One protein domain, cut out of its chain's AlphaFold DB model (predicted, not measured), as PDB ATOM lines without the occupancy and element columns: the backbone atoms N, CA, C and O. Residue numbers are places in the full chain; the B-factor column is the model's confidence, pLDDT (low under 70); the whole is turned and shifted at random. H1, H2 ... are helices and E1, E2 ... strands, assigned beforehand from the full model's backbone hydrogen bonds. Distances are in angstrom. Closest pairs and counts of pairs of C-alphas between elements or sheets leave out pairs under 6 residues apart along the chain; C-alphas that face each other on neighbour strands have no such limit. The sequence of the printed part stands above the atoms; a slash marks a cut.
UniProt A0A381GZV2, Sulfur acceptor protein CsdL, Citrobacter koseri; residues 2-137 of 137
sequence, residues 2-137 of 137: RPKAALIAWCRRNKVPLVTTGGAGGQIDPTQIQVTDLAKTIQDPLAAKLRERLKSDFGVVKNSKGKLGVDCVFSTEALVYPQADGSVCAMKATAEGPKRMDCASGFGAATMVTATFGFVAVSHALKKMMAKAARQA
ATOM      1  N   ARG A   2      86.524  67.820  17.656       84.56
ATOM      2  CA  ARG A   2      87.587  68.801  17.333       84.56
ATOM      3  C   ARG A   2      87.191  70.287  17.501       84.56
ATOM      4  O   ARG A   2      87.921  70.978  18.204       84.56
ATOM      5  N   PRO A   3      86.041  70.772  16.983       95.69
ATOM      6  CA  PRO A   3      85.676  72.185  17.145       95.69
ATOM      7  C   PRO A   3      85.412  72.577  18.606       95.69
ATOM      8  O   PRO A   3      85.808  73.656  19.033       95.69
ATOM      9  N   LYS A   4      84.821  71.680  19.410       97.00
ATOM     10  CA  LYS A   4      84.561  71.930  20.837       97.00
ATOM     11  C   LYS A   4      85.868  72.080  21.623       97.00
ATOM     12  O   LYS A   4      85.977  72.975  22.454       97.00
ATOM     13  N   ALA A   5      86.867  71.244  21.332       97.19
ATOM     14  CA  ALA A   5      88.195  71.354  21.937       97.19
ATOM     15  C   ALA A   5      88.912  72.650  21.520       97.19
ATOM     16  O   ALA A   5      89.435  73.349  22.385       97.19
ATOM     17  N   ALA A   6      88.865  73.005  20.230       97.62
ATOM     18  CA  ALA A   6      89.465  74.235  19.712       97.62
ATOM     19  C   ALA A   6      88.874  75.495  20.361       97.62
ATOM     20  O   ALA A   6      89.623  76.354  20.827       97.62
ATOM     21  N   LEU A   7      87.542  75.570  20.465       98.25
ATOM     22  CA  LEU A   7      86.844  76.676  21.122       98.25
ATOM     23  C   LEU A   7      87.272  76.819  22.587       98.25
ATOM     24  O   LEU A   7      87.667  77.898  23.018       98.25
ATOM     25  N   ILE A   8      87.243  75.718  23.346       98.00
ATOM     26  CA  ILE A   8      87.620  75.728  24.766       98.00
ATOM     27  C   ILE A   8      89.078  76.156  24.946       98.00
ATOM     28  O   ILE A   8      89.366  76.993  25.802       98.00
ATOM     29  N   ALA A   9      89.995  75.607  24.146       97.88
ATOM     30  CA  ALA A   9      91.408  75.957  24.213       97.88
ATOM     31  C   ALA A   9      91.634  77.450  23.924       97.88
ATOM     32  O   ALA A   9      92.359  78.118  24.667       97.88
ATOM     33  N   TRP A  10      90.967  77.988  22.898       98.31
ATOM     34  CA  TRP A  10      91.069  79.397  22.537       98.31
ATOM     35  C   TRP A  10      90.489  80.314  23.622       98.31
ATOM     36  O   TRP A  10      91.182  81.229  24.067       98.31
ATOM     37  N   CYS A  11      89.273  80.051  24.114       98.38
ATOM     38  CA  CYS A  11      88.658  80.864  25.169       98.38
ATOM     39  C   CYS A  11      89.498  80.852  26.449       98.38
ATOM     40  O   CYS A  11      89.756  81.905  27.030       98.38
ATOM     41  N   ARG A  12      89.992  79.673  26.851       97.00
ATOM     42  CA  ARG A  12      90.846  79.522  28.034       97.00
ATOM     43  C   ARG A  12      92.146  80.313  27.902       97.00
ATOM     44  O   ARG A  12      92.535  80.991  28.850       97.00
ATOM     45  N   ARG A  13      92.819  80.245  26.746       96.94
ATOM     46  CA  ARG A  13      94.069  80.984  26.493       96.94
ATOM     47  C   ARG A  13      93.850  82.497  26.509       96.94
ATOM     48  O   ARG A  13      94.663  83.217  27.076       96.94
ATOM     49  N   ASN A  14      92.741  82.962  25.938       98.19
ATOM     50  CA  ASN A  14      92.415  84.385  25.816       98.19
ATOM     51  C   ASN A  14      91.603  84.940  26.999       98.19
ATOM     52  O   ASN A  14      91.150  86.078  26.947       98.19
ATOM     53  N   LYS A  15      91.406  84.152  28.067       97.06
ATOM     54  CA  LYS A  15      90.631  84.542  29.259       97.06
ATOM     55  C   LYS A  15      89.201  85.010  28.936       97.06
ATOM     56  O   LYS A  15      88.633  85.819  29.669       97.06
ATOM     57  N   VAL A  16      88.608  84.477  27.869       98.31
ATOM     58  CA  VAL A  16      87.201  84.716  27.532       98.31
ATOM     59  C   VAL A  16      86.337  83.843  28.449       98.31
ATOM     60  O   VAL A  16      86.541  82.625  28.463       98.31
ATOM     61  N   PRO A  17      85.399  84.421  29.230       97.94
ATOM     62  CA  PRO A  17      84.510  83.645  30.088       97.94
ATOM     63  C   PRO A  17      83.736  82.601  29.278       97.94
ATOM     64  O   PRO A  17      83.099  82.932  28.283       97.94
ATOM     65  N   LEU A  18      83.798  81.340  29.706       98.38
ATOM     66  CA  LEU A  18      83.186  80.212  29.010       98.38
ATOM     67  C   LEU A  18      82.589  79.232  30.021       98.38
ATOM     68  O   LEU A  18      83.247  78.858  30.993       98.38
ATOM     69  N   VAL A  19      81.378  78.763  29.732       98.56
ATOM     70  CA  VAL A  19      80.799  77.544  30.302       98.56
ATOM     71  C   VAL A  19      80.612  76.543  29.166       98.56
ATOM     72  O   VAL A  19      80.144  76.902  28.088       98.56
ATOM     73  N   THR A  20      81.026  75.297  29.374       98.31
ATOM     74  CA  THR A  20      80.794  74.213  28.415       98.31
ATOM     75  C   THR A  20      79.758  73.238  28.955       98.31
ATOM     76  O   THR A  20      79.462  73.202  30.146       98.31
ATOM     77  N   THR A  21      79.197  72.436  28.066       98.12
ATOM     78  CA  THR A  21      78.246  71.375  28.392       98.12
ATOM     79  C   THR A  21      78.824  70.020  28.011       98.12
ATOM     80  O   THR A  21      79.494  69.884  26.977       98.12
ATOM     81  N   GLY A  22      78.581  69.038  28.870       95.94
ATOM     82  CA  GLY A  22      78.855  67.628  28.656       95.94
ATOM     83  C   GLY A  22      77.908  66.965  27.655       95.94
ATOM     84  O   GLY A  22      77.230  67.637  26.873       95.94
ATOM     85  N   GLY A  23      77.884  65.634  27.654       94.25
ATOM     86  CA  GLY A  23      76.862  64.861  26.950       94.25
ATOM     87  C   GLY A  23      75.568  64.807  27.765       94.25
ATOM     88  O   GLY A  23      75.605  64.366  28.902       94.25
ATOM     89  N   ALA A  24      74.449  65.243  27.180       94.75
ATOM     90  CA  ALA A  24      73.124  65.236  27.822       94.75
ATOM     91  C   ALA A  24      72.186  64.125  27.299       94.75
ATOM     92  O   ALA A  24      71.025  64.054  27.685       94.75
ATOM     93  N   GLY A  25      72.662  63.306  26.354       91.12
ATOM     94  CA  GLY A  25      71.922  62.149  25.843       91.12
ATOM     95  C   GLY A  25      72.146  60.922  26.724       91.12
ATOM     96  O   GLY A  25      73.171  60.836  27.390       91.12
ATOM     97  N   GLY A  26      71.213  59.972  26.698       90.75
ATOM     98  CA  GLY A  26      71.249  58.751  27.504       90.75
ATOM     99  C   GLY A  26      70.975  59.004  28.984       90.75
ATOM    100  O   GLY A  26      71.455  58.251  29.815       90.75
ATOM    101  N   GLN A  27      70.272  60.084  29.310       94.19
ATOM    102  CA  GLN A  27      69.993  60.531  30.674       94.19
ATOM    103  C   GLN A  27      68.519  60.918  30.775       94.19
ATOM    104  O   GLN A  27      67.950  61.434  29.804       94.19
ATOM    105  N   ILE A  28      67.905  60.654  31.926       95.81
ATOM    106  CA  ILE A  28      66.478  60.882  32.176       95.81
ATOM    107  C   ILE A  28      66.203  61.741  33.414       95.81
ATOM    108  O   ILE A  28      65.111  62.297  33.509       95.81
ATOM    109  N   ASP A  29      67.164  61.894  34.327       97.31
ATOM    110  CA  ASP A  29      66.969  62.590  35.599       97.31
ATOM    111  C   ASP A  29      67.585  64.006  35.578       97.31
ATOM    112  O   ASP A  29      68.801  64.176  35.742       97.31
ATOM    113  N   PRO A  30      66.769  65.069  35.416       97.75
ATOM    114  CA  PRO A  30      67.273  66.439  35.397       97.75
ATOM    115  C   PRO A  30      67.778  66.924  36.765       97.75
ATOM    116  O   PRO A  30      68.494  67.924  36.820       97.75
ATOM    117  N   THR A  31      67.441  66.249  37.869       98.44
ATOM    118  CA  THR A  31      67.830  66.679  39.225       98.44
ATOM    119  C   THR A  31      69.305  66.421  39.532       98.44
ATOM    120  O   THR A  31      69.878  67.051  40.420       98.44
ATOM    121  N   GLN A  32      69.952  65.556  38.747       98.25
ATOM    122  CA  GLN A  32      71.371  65.218  38.870       98.25
ATOM    123  C   GLN A  32      72.303  66.144  38.072       98.25
ATOM    124  O   GLN A  32      73.524  65.951  38.062       98.25
ATOM    125  N   ILE A  33      71.751  67.161  37.401       98.62
ATOM    126  CA  ILE A  33      72.515  68.119  36.599       98.62
ATOM    127  C   ILE A  33      73.195  69.142  37.508       98.62
ATOM    128  O   ILE A  33      72.560  69.835  38.300       98.62
ATOM    129  N   GLN A  34      74.503  69.305  37.341       98.56
ATOM    130  CA  GLN A  34      75.304  70.234  38.130       98.56
ATOM    131  C   GLN A  34      76.510  70.772  37.354       98.56
ATOM    132  O   GLN A  34      76.837  70.328  36.251       98.56
ATOM    133  N   VAL A  35      77.188  71.767  37.934       98.69
ATOM    134  CA  VAL A  35      78.359  72.419  37.334       98.69
ATOM    135  C   VAL A  35      79.616  72.081  38.120       98.69
ATOM    136  O   VAL A  35      79.682  72.297  39.328       98.69
ATOM    137  N   THR A  36      80.651  71.611  37.429       98.50
ATOM    138  CA  THR A  36      81.981  71.388  38.014       98.50
ATOM    139  C   THR A  36      83.087  71.735  37.022       98.50
ATOM    140  O   THR A  36      82.824  72.104  35.882       98.50
ATOM    141  N   ASP A  37      84.347  71.635  37.442       98.44
ATOM    142  CA  ASP A  37      85.471  71.761  36.511       98.44
ATOM    143  C   ASP A  37      85.491  70.567  35.546       98.44
ATOM    144  O   ASP A  37      85.357  69.421  35.975       98.44
ATOM    145  N   LEU A  38      85.736  70.807  34.256       97.88
ATOM    146  CA  LEU A  38      85.784  69.773  33.216       97.88
ATOM    147  C   LEU A  38      86.694  68.583  33.583       97.88
ATOM    148  O   LEU A  38      86.438  67.455  33.163       97.88
ATOM    149  N   ALA A  39      87.743  68.798  34.387       97.62
ATOM    150  CA  ALA A  39      88.642  67.753  34.877       97.62
ATOM    151  C   ALA A  39      87.982  66.721  35.803       97.62
ATOM    152  O   ALA A  39      88.573  65.655  36.005       97.62
ATOM    153  N   LYS A  40      86.833  67.070  36.395       97.75
ATOM    154  CA  LYS A  40      86.157  66.363  37.489       97.75
ATOM    155  C   LYS A  40      84.789  65.790  37.110       97.75
ATOM    156  O   LYS A  40      84.125  65.232  37.975       97.75
ATOM    157  N   THR A  41      84.354  65.929  35.859       97.69
ATOM    158  CA  THR A  41      83.088  65.324  35.426       97.69
ATOM    159  C   THR A  41      83.185  63.798  35.436       97.69
ATOM    160  O   THR A  41      84.228  63.226  35.091       97.69
ATOM    161  N   ILE A  42      82.080  63.156  35.808       95.81
ATOM    162  CA  ILE A  42      81.904  61.701  35.858       95.81
ATOM    163  C   ILE A  42      80.736  61.293  34.956       95.81
ATOM    164  O   ILE A  42      79.991  62.160  34.515       95.81
ATOM    165  N   GLN A  43      80.619  59.998  34.650       92.50
ATOM    166  CA  GLN A  43      79.547  59.425  33.813       92.50
ATOM    167  C   GLN A  43      79.332  60.112  32.449       92.50
ATOM    168  O   GLN A  43      78.279  59.995  31.834       92.50
ATOM    169  N   ASP A  44      80.367  60.779  31.928       94.19
ATOM    170  CA  ASP A  44      80.298  61.544  30.683       94.19
ATOM    171  C   ASP A  44      81.467  61.185  29.734       94.19
ATOM    172  O   ASP A  44      82.580  61.722  29.852       94.19
ATOM    173  N   PRO A  45      81.238  60.279  28.761       92.06
ATOM    174  CA  PRO A  45      82.202  59.900  27.733       92.06
ATOM    175  C   PRO A  45      82.570  61.053  26.799       92.06
ATOM    176  O   PRO A  45      83.696  61.096  26.294       92.06
ATOM    177  N   LEU A  46      81.652  62.002  26.563       92.06
ATOM    178  CA  LEU A  46      81.925  63.176  25.740       92.06
ATOM    179  C   LEU A  46      82.959  64.055  26.449       92.06
ATOM    180  O   LEU A  46      83.975  64.412  25.850       92.06
ATOM    181  N   ALA A  47      82.759  64.341  27.734       94.88
ATOM    182  CA  ALA A  47      83.716  65.089  28.536       94.88
ATOM    183  C   ALA A  47      85.064  64.359  28.662       94.88
ATOM    184  O   ALA A  47      86.110  64.999  28.548       94.88
ATOM    185  N   ALA A  48      85.073  63.031  28.821       94.69
ATOM    186  CA  ALA A  48      86.311  62.246  28.852       94.69
ATOM    187  C   ALA A  48      87.122  62.386  27.552       94.69
ATOM    188  O   ALA A  48      88.283  62.803  27.586       94.69
ATOM    189  N   LYS A  49      86.481  62.162  26.398       94.56
ATOM    190  CA  LYS A  49      87.112  62.306  25.076       94.56
ATOM    191  C   LYS A  49      87.545  63.745  24.793       94.56
ATOM    192  O   LYS A  49      88.531  63.982  24.095       94.56
ATOM    193  N   LEU A  50      86.818  64.725  25.329       96.19
ATOM    194  CA  LEU A  50      87.173  66.136  25.231       96.19
ATOM    195  C   LEU A  50      88.440  66.453  26.033       96.19
ATOM    196  O   LEU A  50      89.300  67.164  25.521       96.19
ATOM    197  N   ARG A  51      88.592  65.908  27.247       96.88
ATOM    198  CA  ARG A  51      89.817  66.065  28.052       96.88
ATOM    199  C   ARG A  51      91.038  65.468  27.363       96.88
ATOM    200  O   ARG A  51      92.080  66.116  27.324       96.88
ATOM    201  N   GLU A  52      90.908  64.266  26.809       96.31
ATOM    202  CA  GLU A  52      91.984  63.623  26.045       96.31
ATOM    203  C   GLU A  52      92.396  64.483  24.852       96.31
ATOM    204  O   GLU A  52      93.577  64.761  24.669       96.31
ATOM    205  N   ARG A  53      91.412  64.985  24.100       95.75
ATOM    206  CA  ARG A  53      91.636  65.839  22.931       95.75
ATOM    207  C   ARG A  53      92.269  67.187  23.285       95.75
ATOM    208  O   ARG A  53      93.127  67.673  22.557       95.75
ATOM    209  N   LEU A  54      91.839  67.800  24.386       97.31
ATOM    210  CA  LEU A  54      92.420  69.039  24.908       97.31
ATOM    211  C   LEU A  54      93.889  68.844  25.301       97.31
ATOM    212  O   LEU A  54      94.708  69.722  25.034       97.31
ATOM    213  N   LYS A  55      94.228  67.684  25.875       96.88
ATOM    214  CA  LYS A  55      95.608  67.312  26.187       96.88
ATOM    215  C   LYS A  55      96.430  67.058  24.918       96.88
ATOM    216  O   LYS A  55      97.512  67.619  24.808       96.88
ATOM    217  N   SER A  56      95.934  66.236  23.989       96.50
ATOM    218  CA  SER A  56      96.693  65.799  22.808       96.50
ATOM    219  C   SER A  56      96.915  66.907  21.782       96.50
ATOM    220  O   SER A  56      98.035  67.086  21.321       96.50
ATOM    221  N   ASP A  57      95.866  67.656  21.436       96.19
ATOM    222  CA  ASP A  57      95.901  68.574  20.287       96.19
ATOM    223  C   ASP A  57      96.217  70.018  20.711       96.19
ATOM    224  O   ASP A  57      96.679  70.812  19.898       96.19
ATOM    225  N   PHE A  58      95.957  70.380  21.975       96.62
ATOM    226  CA  PHE A  58      96.070  71.763  22.463       96.62
ATOM    227  C   PHE A  58      96.980  71.923  23.690       96.62
ATOM    228  O   PHE A  58      97.114  73.035  24.198       96.62
ATOM    229  N   GLY A  59      97.577  70.839  24.203       96.06
ATOM    230  CA  GLY A  59      98.462  70.878  25.376       96.06
ATOM    231  C   GLY A  59      97.781  71.342  26.670       96.06
ATOM    232  O   GLY A  59      98.449  71.725  27.631       96.06
ATOM    233  N   VAL A  60      96.445  71.343  26.726       96.69
ATOM    234  CA  VAL A  60      95.693  71.809  27.894       96.69
ATOM    235  C   VAL A  60      95.608  70.678  28.917       96.69
ATOM    236  O   VAL A  60      94.847  69.724  28.758       96.69
ATOM    237  N   VAL A  61      96.384  70.804  29.992       95.88
ATOM    238  CA  VAL A  61      96.459  69.832  31.093       95.88
ATOM    239  C   VAL A  61      95.954  70.407  32.415       95.88
ATOM    240  O   VAL A  61      95.774  71.618  32.571       95.88
ATOM    241  N   LYS A  62      95.689  69.514  33.375       95.75
ATOM    242  CA  LYS A  62      95.260  69.881  34.727       95.75
ATOM    243  C   LYS A  62      96.396  70.610  35.456       95.75
ATOM    244  O   LYS A  62      97.557  70.246  35.308       95.75
ATOM    245  N   ASN A  63      96.053  71.614  36.257       95.44
ATOM    246  CA  ASN A  63      97.000  72.283  37.152       95.44
ATOM    247  C   ASN A  63      97.278  71.451  38.422       95.44
ATOM    248  O   ASN A  63      96.687  70.389  38.618       95.44
ATOM    249  N   SER A  64      98.119  71.966  39.325       95.56
ATOM    250  CA  SER A  64      98.442  71.334  40.619       95.56
ATOM    251  C   SER A  64      97.223  71.053  41.508       95.56
ATOM    252  O   SER A  64      97.260  70.155  42.339       95.56
ATOM    253  N   LYS A  65      96.108  71.769  41.305       95.44
ATOM    254  CA  LYS A  65      94.827  71.550  42.002       95.44
ATOM    255  C   LYS A  65      93.913  70.549  41.277       95.44
ATOM    256  O   LYS A  65      92.728  70.445  41.601       95.44
ATOM    257  N   GLY A  66      94.424  69.868  40.251       95.25
ATOM    258  CA  GLY A  66      93.682  68.896  39.454       95.25
ATOM    259  C   GLY A  66      92.566  69.502  38.597       95.25
ATOM    260  O   GLY A  66      91.630  68.784  38.246       95.25
ATOM    261  N   LYS A  67      92.624  70.801  38.272       96.75
ATOM    262  CA  LYS A  67      91.597  71.523  37.498       96.75
ATOM    263  C   LYS A  67      92.095  71.920  36.111       96.75
ATOM    264  O   LYS A  67      93.259  72.281  35.955       96.75
ATOM    265  N   LEU A  68      91.203  71.912  35.121       96.50
ATOM    266  CA  LEU A  68      91.466  72.466  33.786       96.50
ATOM    267  C   LEU A  68      91.189  73.975  33.725       96.50
ATOM    268  O   LEU A  68      91.744  74.655  32.864       96.50
ATOM    269  N   GLY A  69      90.386  74.513  34.648       96.38
ATOM    270  CA  GLY A  69      89.956  75.911  34.629       96.38
ATOM    271  C   GLY A  69      88.863  76.161  33.591       96.38
ATOM    272  O   GLY A  69      88.852  77.214  32.959       96.38
ATOM    273  N   VAL A  70      87.993  75.172  33.375       97.94
ATOM    274  CA  VAL A  70      86.865  75.239  32.439       97.94
ATOM    275  C   VAL A  70      85.640  74.703  33.163       97.94
ATOM    276  O   VAL A  70      85.627  73.532  33.541       97.94
ATOM    277  N   ASP A  71      84.630  75.546  33.359       98.62
ATOM    278  CA  ASP A  71      83.376  75.143  33.995       98.62
ATOM    279  C   ASP A  71      82.538  74.313  33.005       98.62
ATOM    280  O   ASP A  71      82.388  74.686  31.839       98.62
ATOM    281  N   CYS A  72      82.009  73.180  33.464       98.62
ATOM    282  CA  CYS A  72      81.278  72.202  32.667       98.62
ATOM    283  C   CYS A  72      79.974  71.795  33.362       98.62
ATOM    284  O   CYS A  72      80.005  71.319  34.499       98.62
ATOM    285  N   VAL A  73      78.846  71.940  32.663       98.75
ATOM    286  CA  VAL A  73      77.565  71.337  33.056       98.75
ATOM    287  C   VAL A  73      77.592  69.856  32.696       98.75
ATOM    288  O   VAL A  73      77.922  69.512  31.561       98.75
ATOM    289  N   PHE A  74      77.266  68.990  33.645       98.44
ATOM    290  CA  PHE A  74      77.191  67.541  33.459       98.44
ATOM    291  C   PHE A  74      76.143  66.945  34.414       98.44
ATOM    292  O   PHE A  74      75.705  67.632  35.336       98.44
ATOM    293  N   SER A  75      75.769  65.682  34.216       98.06
ATOM    294  CA  SER A  75      74.934  64.929  35.161       98.06
ATOM    295  C   SER A  75      75.736  63.791  35.792       98.06
ATOM    296  O   SER A  75      76.620  63.221  35.150       98.06
ATOM    297  N   THR A  76      75.456  63.477  37.059       97.56
ATOM    298  CA  THR A  76      76.026  62.302  37.746       97.56
ATOM    299  C   THR A  76      75.372  60.991  37.341       97.56
ATOM    300  O   THR A  76      75.886  59.930  37.692       97.56
ATOM    301  N   GLU A  77      74.265  61.066  36.607       95.88
ATOM    302  CA  GLU A  77      73.492  59.922  36.156       95.88
ATOM    303  C   GLU A  77      74.312  59.039  35.204       95.88
ATOM    304  O   GLU A  77      74.945  59.521  34.257       95.88
ATOM    305  N   ALA A  78      74.289  57.727  35.454       92.25
ATOM    306  CA  ALA A  78      74.867  56.750  34.546       92.25
ATOM    307  C   ALA A  78      74.097  56.730  33.219       92.25
ATOM    308  O   ALA A  78      72.872  56.791  33.190       92.25
ATOM    309  N   LEU A  79      74.828  56.605  32.116       89.19
ATOM    310  CA  LEU A  79      74.227  56.601  30.790       89.19
ATOM    311  C   LEU A  79      73.371  55.359  30.542       89.19
ATOM    312  O   LEU A  79      73.810  54.230  30.758       89.19
ATOM    313  N   VAL A  80      72.196  55.592  29.977       88.44
ATOM    314  CA  VAL A  80      71.264  54.592  29.475       88.44
ATOM    315  C   VAL A  80      71.541  54.350  27.991       88.44
ATOM    316  O   VAL A  80      71.526  55.273  27.170       88.44
ATOM    317  N   TYR A  81      71.814  53.097  27.641       83.44
ATOM    318  CA  TYR A  81      72.173  52.668  26.294       83.44
ATOM    319  C   TYR A  81      71.031  51.881  25.640       83.44
ATOM    320  O   TYR A  81      70.500  50.967  26.279       83.44
ATOM    321  N   PRO A  82      70.699  52.162  24.366       82.69
ATOM    322  CA  PRO A  82      69.764  51.337  23.608       82.69
ATOM    323  C   PRO A  82      70.367  49.961  23.298       82.69
ATOM    324  O   PRO A  82      71.581  49.844  23.082       82.69
ATOM    325  N   GLN A  83      69.508  48.946  23.277       78.00
ATOM    326  CA  GLN A  83      69.809  47.562  22.912       78.00
ATOM    327  C   GLN A  83      69.216  47.216  21.539       78.00
ATOM    328  O   GLN A  83      68.316  47.897  21.047       78.00
ATOM    329  N   ALA A  84      69.709  46.140  20.918       75.94
ATOM    330  CA  ALA A  84      69.227  45.683  19.610       75.94
ATOM    331  C   ALA A  84      67.775  45.165  19.642       75.94
ATOM    332  O   ALA A  84      67.094  45.195  18.623       75.94
ATOM    333  N   ASP A  85      67.299  44.725  20.808       79.31
ATOM    334  CA  ASP A  85      65.925  44.264  21.036       79.31
ATOM    335  C   ASP A  85      64.931  45.414  21.307       79.31
ATOM    336  O   ASP A  85      63.763  45.169  21.603       79.31
ATOM    337  N   GLY A  86      65.380  46.672  21.215       78.38
ATOM    338  CA  GLY A  86      64.571  47.863  21.481       78.38
ATOM    339  C   GLY A  86      64.457  48.238  22.962       78.38
ATOM    340  O   GLY A  86      63.892  49.287  23.275       78.38
ATOM    341  N   SER A  87      65.016  47.439  23.877       83.50
ATOM    342  CA  SER A  87      65.107  47.784  25.296       83.50
ATOM    343  C   SER A  87      66.247  48.775  25.574       83.50
ATOM    344  O   SER A  87      67.030  49.150  24.692       83.50
ATOM    345  N   VAL A  88      66.356  49.223  26.827       83.38
ATOM    346  CA  VAL A  88      67.444  50.092  27.284       83.38
ATOM    347  C   VAL A  88      68.085  49.545  28.555       83.38
ATOM    348  O   VAL A  88      67.415  48.943  29.390       83.38
ATOM    349  N   CYS A  89      69.391  49.763  28.729       80.75
ATOM    350  CA  CYS A  89      70.121  49.314  29.917       80.75
ATOM    351  C   CYS A  89      71.242  50.292  30.297       80.75
ATOM    352  O   CYS A  89      71.846  50.923  29.431       80.75
ATOM    353  N   ALA A  90      71.543  50.396  31.593       77.00
ATOM    354  CA  ALA A  90      72.654  51.198  32.119       77.00
ATOM    355  C   ALA A  90      74.029  50.528  31.925       77.00
ATOM    356  O   ALA A  90      75.074  51.174  32.028       77.00
ATOM    357  N   MET A  91      74.054  49.222  31.635       66.75
ATOM    358  CA  MET A  91      75.287  48.534  31.280       66.75
ATOM    359  C   MET A  91      75.738  48.978  29.896       66.75
ATOM    360  O   MET A  91      74.947  49.106  28.960       66.75
ATOM    361  N   LYS A  92      77.047  49.197  29.771       62.41
ATOM    362  CA  LYS A  92      77.705  49.545  28.517       62.41
ATOM    363  C   LYS A  92      77.598  48.347  27.574       62.41
ATOM    364  O   LYS A  92      78.489  47.506  27.537       62.41
ATOM    365  N   ALA A  93      76.473  48.238  26.875       52.88
ATOM    366  CA  ALA A  93      76.252  47.159  25.932       52.88
ATOM    367  C   ALA A  93      77.364  47.163  24.887       52.88
ATOM    368  O   ALA A  93      77.822  48.234  24.468       52.88
ATOM    369  N   THR A  94      77.747  45.958  24.482       51.38
ATOM    370  CA  THR A  94      78.695  45.542  23.436       51.38
ATOM    371  C   THR A  94      78.387  46.103  22.038       51.38
ATOM    372  O   THR A  94      78.790  45.538  21.031       51.38
ATOM    373  N   ALA A  95      77.680  47.227  21.951       48.84
ATOM    374  CA  ALA A  95      77.447  47.968  20.729       48.84
ATOM    375  C   ALA A  95      78.776  48.573  20.256       48.84
ATOM    376  O   ALA A  95      79.207  49.635  20.719       48.84
ATOM    377  N   GLU A  96      79.437  47.843  19.364       44.31
ATOM    378  CA  GLU A  96      80.631  48.266  18.647       44.31
ATOM    379  C   GLU A  96      80.351  49.551  17.848       44.31
ATOM    380  O   GLU A  96      79.369  49.651  17.114       44.31
ATOM    381  N   GLY A  97      81.225  50.554  17.991       53.72
ATOM    382  CA  GLY A  97      81.228  51.758  17.154       53.72
ATOM    383  C   GLY A  97      81.022  53.095  17.888       53.72
ATOM    384  O   GLY A  97      80.661  53.156  19.067       53.72
ATOM    385  N   PRO A  98      81.311  54.226  17.215       51.56
ATOM    386  CA  PRO A  98      81.134  55.556  17.785       51.56
ATOM    387  C   PRO A  98      79.644  55.906  17.897       51.56
ATOM    388  O   PRO A  98      79.052  56.365  16.925       51.56
ATOM    389  N   LYS A  99      79.063  55.765  19.098       60.53
ATOM    390  CA  LYS A  99      77.695  56.229  19.396       60.53
ATOM    391  C   LYS A  99      77.595  57.736  19.159       60.53
ATOM    392  O   LYS A  99      78.171  58.540  19.900       60.53
ATOM    393  N   ARG A 100      76.931  58.112  18.067       59.16
ATOM    394  CA  ARG A 100      76.600  59.502  17.742       59.16
ATOM    395  C   ARG A 100      75.382  59.930  18.562       59.16
ATOM    396  O   ARG A 100      74.828  59.153  19.329       59.16
ATOM    397  N   MET A 101      75.004  61.196  18.466       57.06
ATOM    398  CA  MET A 101      73.724  61.673  18.986       57.06
ATOM    399  C   MET A 101      72.753  61.689  17.802       57.06
ATOM    400  O   MET A 101      72.481  62.743  17.240       57.06
ATOM    401  N   ASP A 102      72.365  60.502  17.336       57.19
ATOM    402  CA  ASP A 102      71.392  60.313  16.260       57.19
ATOM    403  C   ASP A 102      70.349  59.260  16.651       57.19
ATOM    404  O   ASP A 102      70.583  58.425  17.523       57.19
ATOM    405  N   CYS A 103      69.182  59.320  16.010       55.22
ATOM    406  CA  CYS A 103      68.057  58.429  16.295       55.22
ATOM    407  C   CYS A 103      68.246  57.001  15.751       55.22
ATOM    408  O   CYS A 103      67.402  56.153  16.011       55.22
ATOM    409  N   ALA A 104      69.309  56.740  14.979       57.09
ATOM    410  CA  ALA A 104      69.520  55.464  14.291       57.09
ATOM    411  C   ALA A 104      70.500  54.532  15.025       57.09
ATOM    412  O   ALA A 104      70.357  53.317  14.968       57.09
ATOM    413  N   SER A 105      71.508  55.086  15.703       60.09
ATOM    414  CA  SER A 105      72.590  54.318  16.347       60.09
ATOM    415  C   SER A 105      73.107  54.959  17.641       60.09
ATOM    416  O   SER A 105      74.068  54.485  18.260       60.09
ATOM    417  N   GLY A 106      72.507  56.083  18.023       71.31
ATOM    418  CA  GLY A 106      72.998  56.963  19.057       71.31
ATOM    419  C   GLY A 106      72.301  56.841  20.400       71.31
ATOM    420  O   GLY A 106      71.409  56.029  20.620       71.31
ATOM    421  N   PHE A 107      72.730  57.685  21.332       80.06
ATOM    422  CA  PHE A 107      71.993  57.876  22.576       80.06
ATOM    423  C   PHE A 107      70.647  58.554  22.304       80.06
ATOM    424  O   PHE A 107      70.598  59.556  21.588       80.06
ATOM    425  N   GLY A 108      69.581  58.063  22.945       85.88
ATOM    426  CA  GLY A 108      68.320  58.797  23.045       85.88
ATOM    427  C   GLY A 108      68.479  60.081  23.866       85.88
ATOM    428  O   GLY A 108      69.451  60.241  24.605       85.88
ATOM    429  N   ALA A 109      67.537  61.012  23.752       91.44
ATOM    430  CA  ALA A 109      67.550  62.255  24.518       91.44
ATOM    431  C   ALA A 109      66.128  62.678  24.892       91.44
ATOM    432  O   ALA A 109      65.190  62.447  24.133       91.44
ATOM    433  N   ALA A 110      65.988  63.331  26.046       93.88
ATOM    434  CA  ALA A 110      64.728  63.895  26.516       93.88
ATOM    435  C   ALA A 110      64.844  65.415  26.674       93.88
ATOM    436  O   ALA A 110      65.864  65.932  27.150       93.88
ATOM    437  N   THR A 111      63.783  66.139  26.312       97.62
ATOM    438  CA  THR A 111      63.713  67.605  26.439       97.62
ATOM    439  C   THR A 111      63.984  68.055  27.870       97.62
ATOM    440  O   THR A 111      64.764  68.975  28.083       97.62
ATOM    441  N   MET A 112      63.414  67.363  28.858       98.00
ATOM    442  CA  MET A 112      63.547  67.700  30.279       98.00
ATOM    443  C   MET A 112      65.010  67.741  30.735       98.00
ATOM    444  O   MET A 112      65.387  68.621  31.502       98.00
ATOM    445  N   VAL A 113      65.856  66.845  30.223       97.81
ATOM    446  CA  VAL A 113      67.286  66.807  30.558       97.81
ATOM    447  C   VAL A 113      68.056  67.816  29.714       97.81
ATOM    448  O   VAL A 113      68.702  68.718  30.246       97.81
ATOM    449  N   THR A 114      67.954  67.717  28.388       97.00
ATOM    450  CA  THR A 114      68.730  68.556  27.460       97.00
ATOM    451  C   THR A 114      68.455  70.054  27.619       97.00
ATOM    452  O   THR A 114      69.397  70.849  27.607       97.00
ATOM    453  N   ALA A 115      67.198  70.451  27.845       98.19
ATOM    454  CA  ALA A 115      66.841  71.839  28.120       98.19
ATOM    455  C   ALA A 115      67.410  72.304  29.468       98.19
ATOM    456  O   ALA A 115      68.012  73.374  29.543       98.19
ATOM    457  N   THR A 116      67.316  71.472  30.511       98.56
ATOM    458  CA  THR A 116      67.852  71.797  31.842       98.56
ATOM    459  C   THR A 116      69.371  71.962  31.823       98.56
ATOM    460  O   THR A 116      69.883  72.882  32.456       98.56
ATOM    461  N   PHE A 117      70.111  71.184  31.022       98.56
ATOM    462  CA  PHE A 117      71.543  71.430  30.790       98.56
ATOM    463  C   PHE A 117      71.805  72.860  30.285       98.56
ATOM    464  O   PHE A 117      72.718  73.535  30.768       98.56
ATOM    465  N   GLY A 118      70.996  73.332  29.330       98.44
ATOM    466  CA  GLY A 118      71.061  74.699  28.817       98.44
ATOM    467  C   GLY A 118      70.704  75.742  29.879       98.44
ATOM    468  O   GLY A 118      71.453  76.697  30.082       98.44
ATOM    469  N   PHE A 119      69.611  75.535  30.613       98.81
ATOM    470  CA  PHE A 119      69.167  76.451  31.668       98.81
ATOM    471  C   PHE A 119      70.173  76.564  32.818       98.81
ATOM    472  O   PHE A 119      70.444  77.669  33.298       98.81
ATOM    473  N   VAL A 120      70.800  75.455  33.217       98.81
ATOM    474  CA  VAL A 120      71.874  75.450  34.219       98.81
ATOM    475  C   VAL A 120      73.117  76.171  33.689       98.81
ATOM    476  O   VAL A 120      73.724  76.951  34.428       98.81
ATOM    477  N   ALA A 121      73.479  75.991  32.411       98.69
ATOM    478  CA  ALA A 121      74.602  76.705  31.796       98.69
ATOM    479  C   ALA A 121      74.397  78.229  31.824       98.69
ATOM    480  O   ALA A 121      75.287  78.966  32.255       98.69
ATOM    481  N   VAL A 122      73.212  78.694  31.415       98.81
ATOM    482  CA  VAL A 122      72.844  80.118  31.425       98.81
ATOM    483  C   VAL A 122      72.840  80.665  32.850       98.81
ATOM    484  O   VAL A 122      73.494  81.672  33.120       98.81
ATOM    485  N   SER A 123      72.187  79.973  33.787       98.75
ATOM    486  CA  SER A 123      72.142  80.384  35.197       98.75
ATOM    487  C   SER A 123      73.546  80.519  35.796       98.75
ATOM    488  O   SER A 123      73.841  81.471  36.523       98.75
ATOM    489  N   HIS A 124      74.456  79.601  35.455       98.75
ATOM    490  CA  HIS A 124      75.849  79.669  35.891       98.75
ATOM    491  C   HIS A 124      76.599  80.860  35.288       98.75
ATOM    492  O   HIS A 124      77.328  81.545  36.011       98.75
ATOM    493  N   ALA A 125      76.402  81.141  33.998       98.62
ATOM    494  CA  ALA A 125      76.995  82.300  33.337       98.62
ATOM    495  C   ALA A 125      76.532  83.616  33.985       98.62
ATOM    496  O   ALA A 125      77.372  84.430  34.376       98.62
ATOM    497  N   LEU A 126      75.221  83.780  34.197       98.69
ATOM    498  CA  LEU A 126      74.642  84.961  34.849       98.69
ATOM    499  C   LEU A 126      75.186  85.147  36.269       98.69
ATOM    500  O   LEU A 126      75.674  86.225  36.605       98.69
ATOM    501  N   LYS A 127      75.231  84.076  37.074       98.56
ATOM    502  CA  LYS A 127      75.821  84.106  38.422       98.56
ATOM    503  C   LYS A 127      77.273  84.599  38.408       98.56
ATOM    504  O   LYS A 127      77.666  85.410  39.247       98.56
ATOM    505  N   LYS A 128      78.092  84.123  37.463       98.12
ATOM    506  CA  LYS A 128      79.500  84.542  37.328       98.12
ATOM    507  C   LYS A 128      79.632  86.000  36.885       98.12
ATOM    508  O   LYS A 128      80.528  86.684  37.378       98.12
ATOM    509  N   MET A 129      78.760  86.465  35.989       98.12
ATOM    510  CA  MET A 129      78.713  87.861  35.544       98.12
ATOM    511  C   MET A 129      78.335  88.797  36.693       98.12
ATOM    512  O   MET A 129      79.078  89.737  36.970       98.12
ATOM    513  N   MET A 130      77.258  88.493  37.422       98.44
ATOM    514  CA  MET A 130      76.817  89.277  38.581       98.44
ATOM    515  C   MET A 130      77.899  89.337  39.663       98.44
ATOM    516  O   MET A 130      78.258  90.416  40.123       98.44
ATOM    517  N   ALA A 131      78.506  88.197  40.009       97.88
ATOM    518  CA  ALA A 131      79.590  88.159  40.987       97.88
ATOM    519  C   ALA A 131      80.845  88.917  40.525       97.88
ATOM    520  O   ALA A 131      81.660  89.298  41.360       97.88
ATOM    521  N   LYS A 132      81.074  89.063  39.213       97.38
ATOM    522  CA  LYS A 132      82.166  89.889  38.679       97.38
ATOM    523  C   LYS A 132      81.828  91.371  38.824       97.38
ATOM    524  O   LYS A 132      82.670  92.099  39.331       97.38
ATOM    525  N   ALA A 133      80.620  91.781  38.437       97.50
ATOM    526  CA  ALA A 133      80.157  93.160  38.566       97.50
ATOM    527  C   ALA A 133      80.185  93.631  40.030       97.50
ATOM    528  O   ALA A 133      80.752  94.675  40.323       97.50
ATOM    529  N   ALA A 134      79.703  92.805  40.963       97.44
ATOM    530  CA  ALA A 134      79.705  93.114  42.396       97.44
ATOM    531  C   ALA A 134      81.108  93.221  43.026       97.44
ATOM    532  O   ALA A 134      81.244  93.789  44.096       97.44
ATOM    533  N   ARG A 135      82.149  92.656  42.399       95.38
ATOM    534  CA  ARG A 135      83.549  92.807  42.845       95.38
ATOM    535  C   ARG A 135      84.224  94.065  42.293       95.38
ATOM    536  O   ARG A 135      85.354  94.345  42.677       95.38
ATOM    537  N   GLN A 136      83.605  94.714  41.309       92.19
ATOM    538  CA  GLN A 136      84.116  95.917  40.648       92.19
ATOM    539  C   GLN A 136      83.416  97.192  41.132       92.19
ATOM    540  O   GLN A 136      83.970  98.269  40.929       92.19
ATOM    541  N   ALA A 137      82.217  97.053  41.705       78.44
ATOM    542  CA  ALA A 137      81.527  98.087  42.469       78.44
ATOM    543  C   ALA A 137      82.169  98.243  43.853       78.44
ATOM    544  O   ALA A 137      82.210  99.394  44.333       78.44
TER     545      ALA A 137
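This is residues 2 to 137 of the 137 residues of the protein "Sulfur acceptor protein CsdL" of Citrobacter koseri (UniProt A0A381GZV2). A small three-stranded sheet lies in the body of the domain with one long helix, H3, packed over one of its faces, while two shorter helices, H1 and H2, touch each other away from H3 and only graze the sheet. The length comes from both ends: residues 130 to 137 stick out past the sheet, and the long loop of residues 76 to 110 reaches away in the other direction. The printed part has 136 residues, with three named helices and three named strands in the order H1 E1 E2 H2 E3 H3, and the sheet E1 E3 E2 is mixed. The class is mixed, helices and strands, although under half of the residues are in named elements. The whole is compact, with a radius of gyration of the C-alphas of 16.3 A, yet elongated, with spans of 59 by 32 by 24 A.

In the sheet, E3, residues 71 to 75, is the inner strand, and E1, residues 19 to 21, and E2, residues 33 to 37, are the edge strands. E1 and E3 are parallel at 28 degrees, with N 20 and O 71 within hydrogen-bond range at 2.9 A. E3 and E2 are antiparallel at 144 degrees, with N 72 and O 36 at 2.8 A and N 34 and O 74 at 2.9 A. H3, residues 111 to 133, is on one face of this sheet, giving two layers, a sheet and a helix over one face. Its height over the sheet is 8.5 A, and it lies over E3, only just along the strands at 28 degrees on the local plane. The closest C-alphas of E3 and H3, those of Val 73 and Ala 121, are 6.3 A apart. H1, residues 2 to 13, and H2, residues 45 to 58, touch, with the C-alphas of Ala 5 and Leu 54 closest at 5.7 A; they run the same way at a steep tilt of 63 degrees. H1 only grazes the sheet with residues 4 to 11, and H2 with residues 46 to 47. H1 and H2 are both apart from H3. Every O i to N i+4 pair is within hydrogen-bond range in H1 and H2, and 18 of 19 are in H3.

H1 begins at C-alpha 2, (87.587, 68.801, 17.333), and is 16.6 A long. E1 measures 6.9 A, E2 13.5 A, H2 19.0 A and E3 13.3 A from first to last C-alpha. H3 is 32.7 A long, from C-alpha 111 at (63.713, 67.605, 26.439) to C-alpha 133 at (80.157, 93.160, 38.566).

The C-alphas farthest apart, those of Asp 85 and Ala 137, are 60.0 A apart. The printed part has no cut. The links E1 to E2, H2 to E3 and E3 to H3 are long; within the last, residues 81 to 82 pair with residues 88 to 89, antiparallel. The mean pLDDT of the printed part is 90.4, and residues 91 to 105 are under 70.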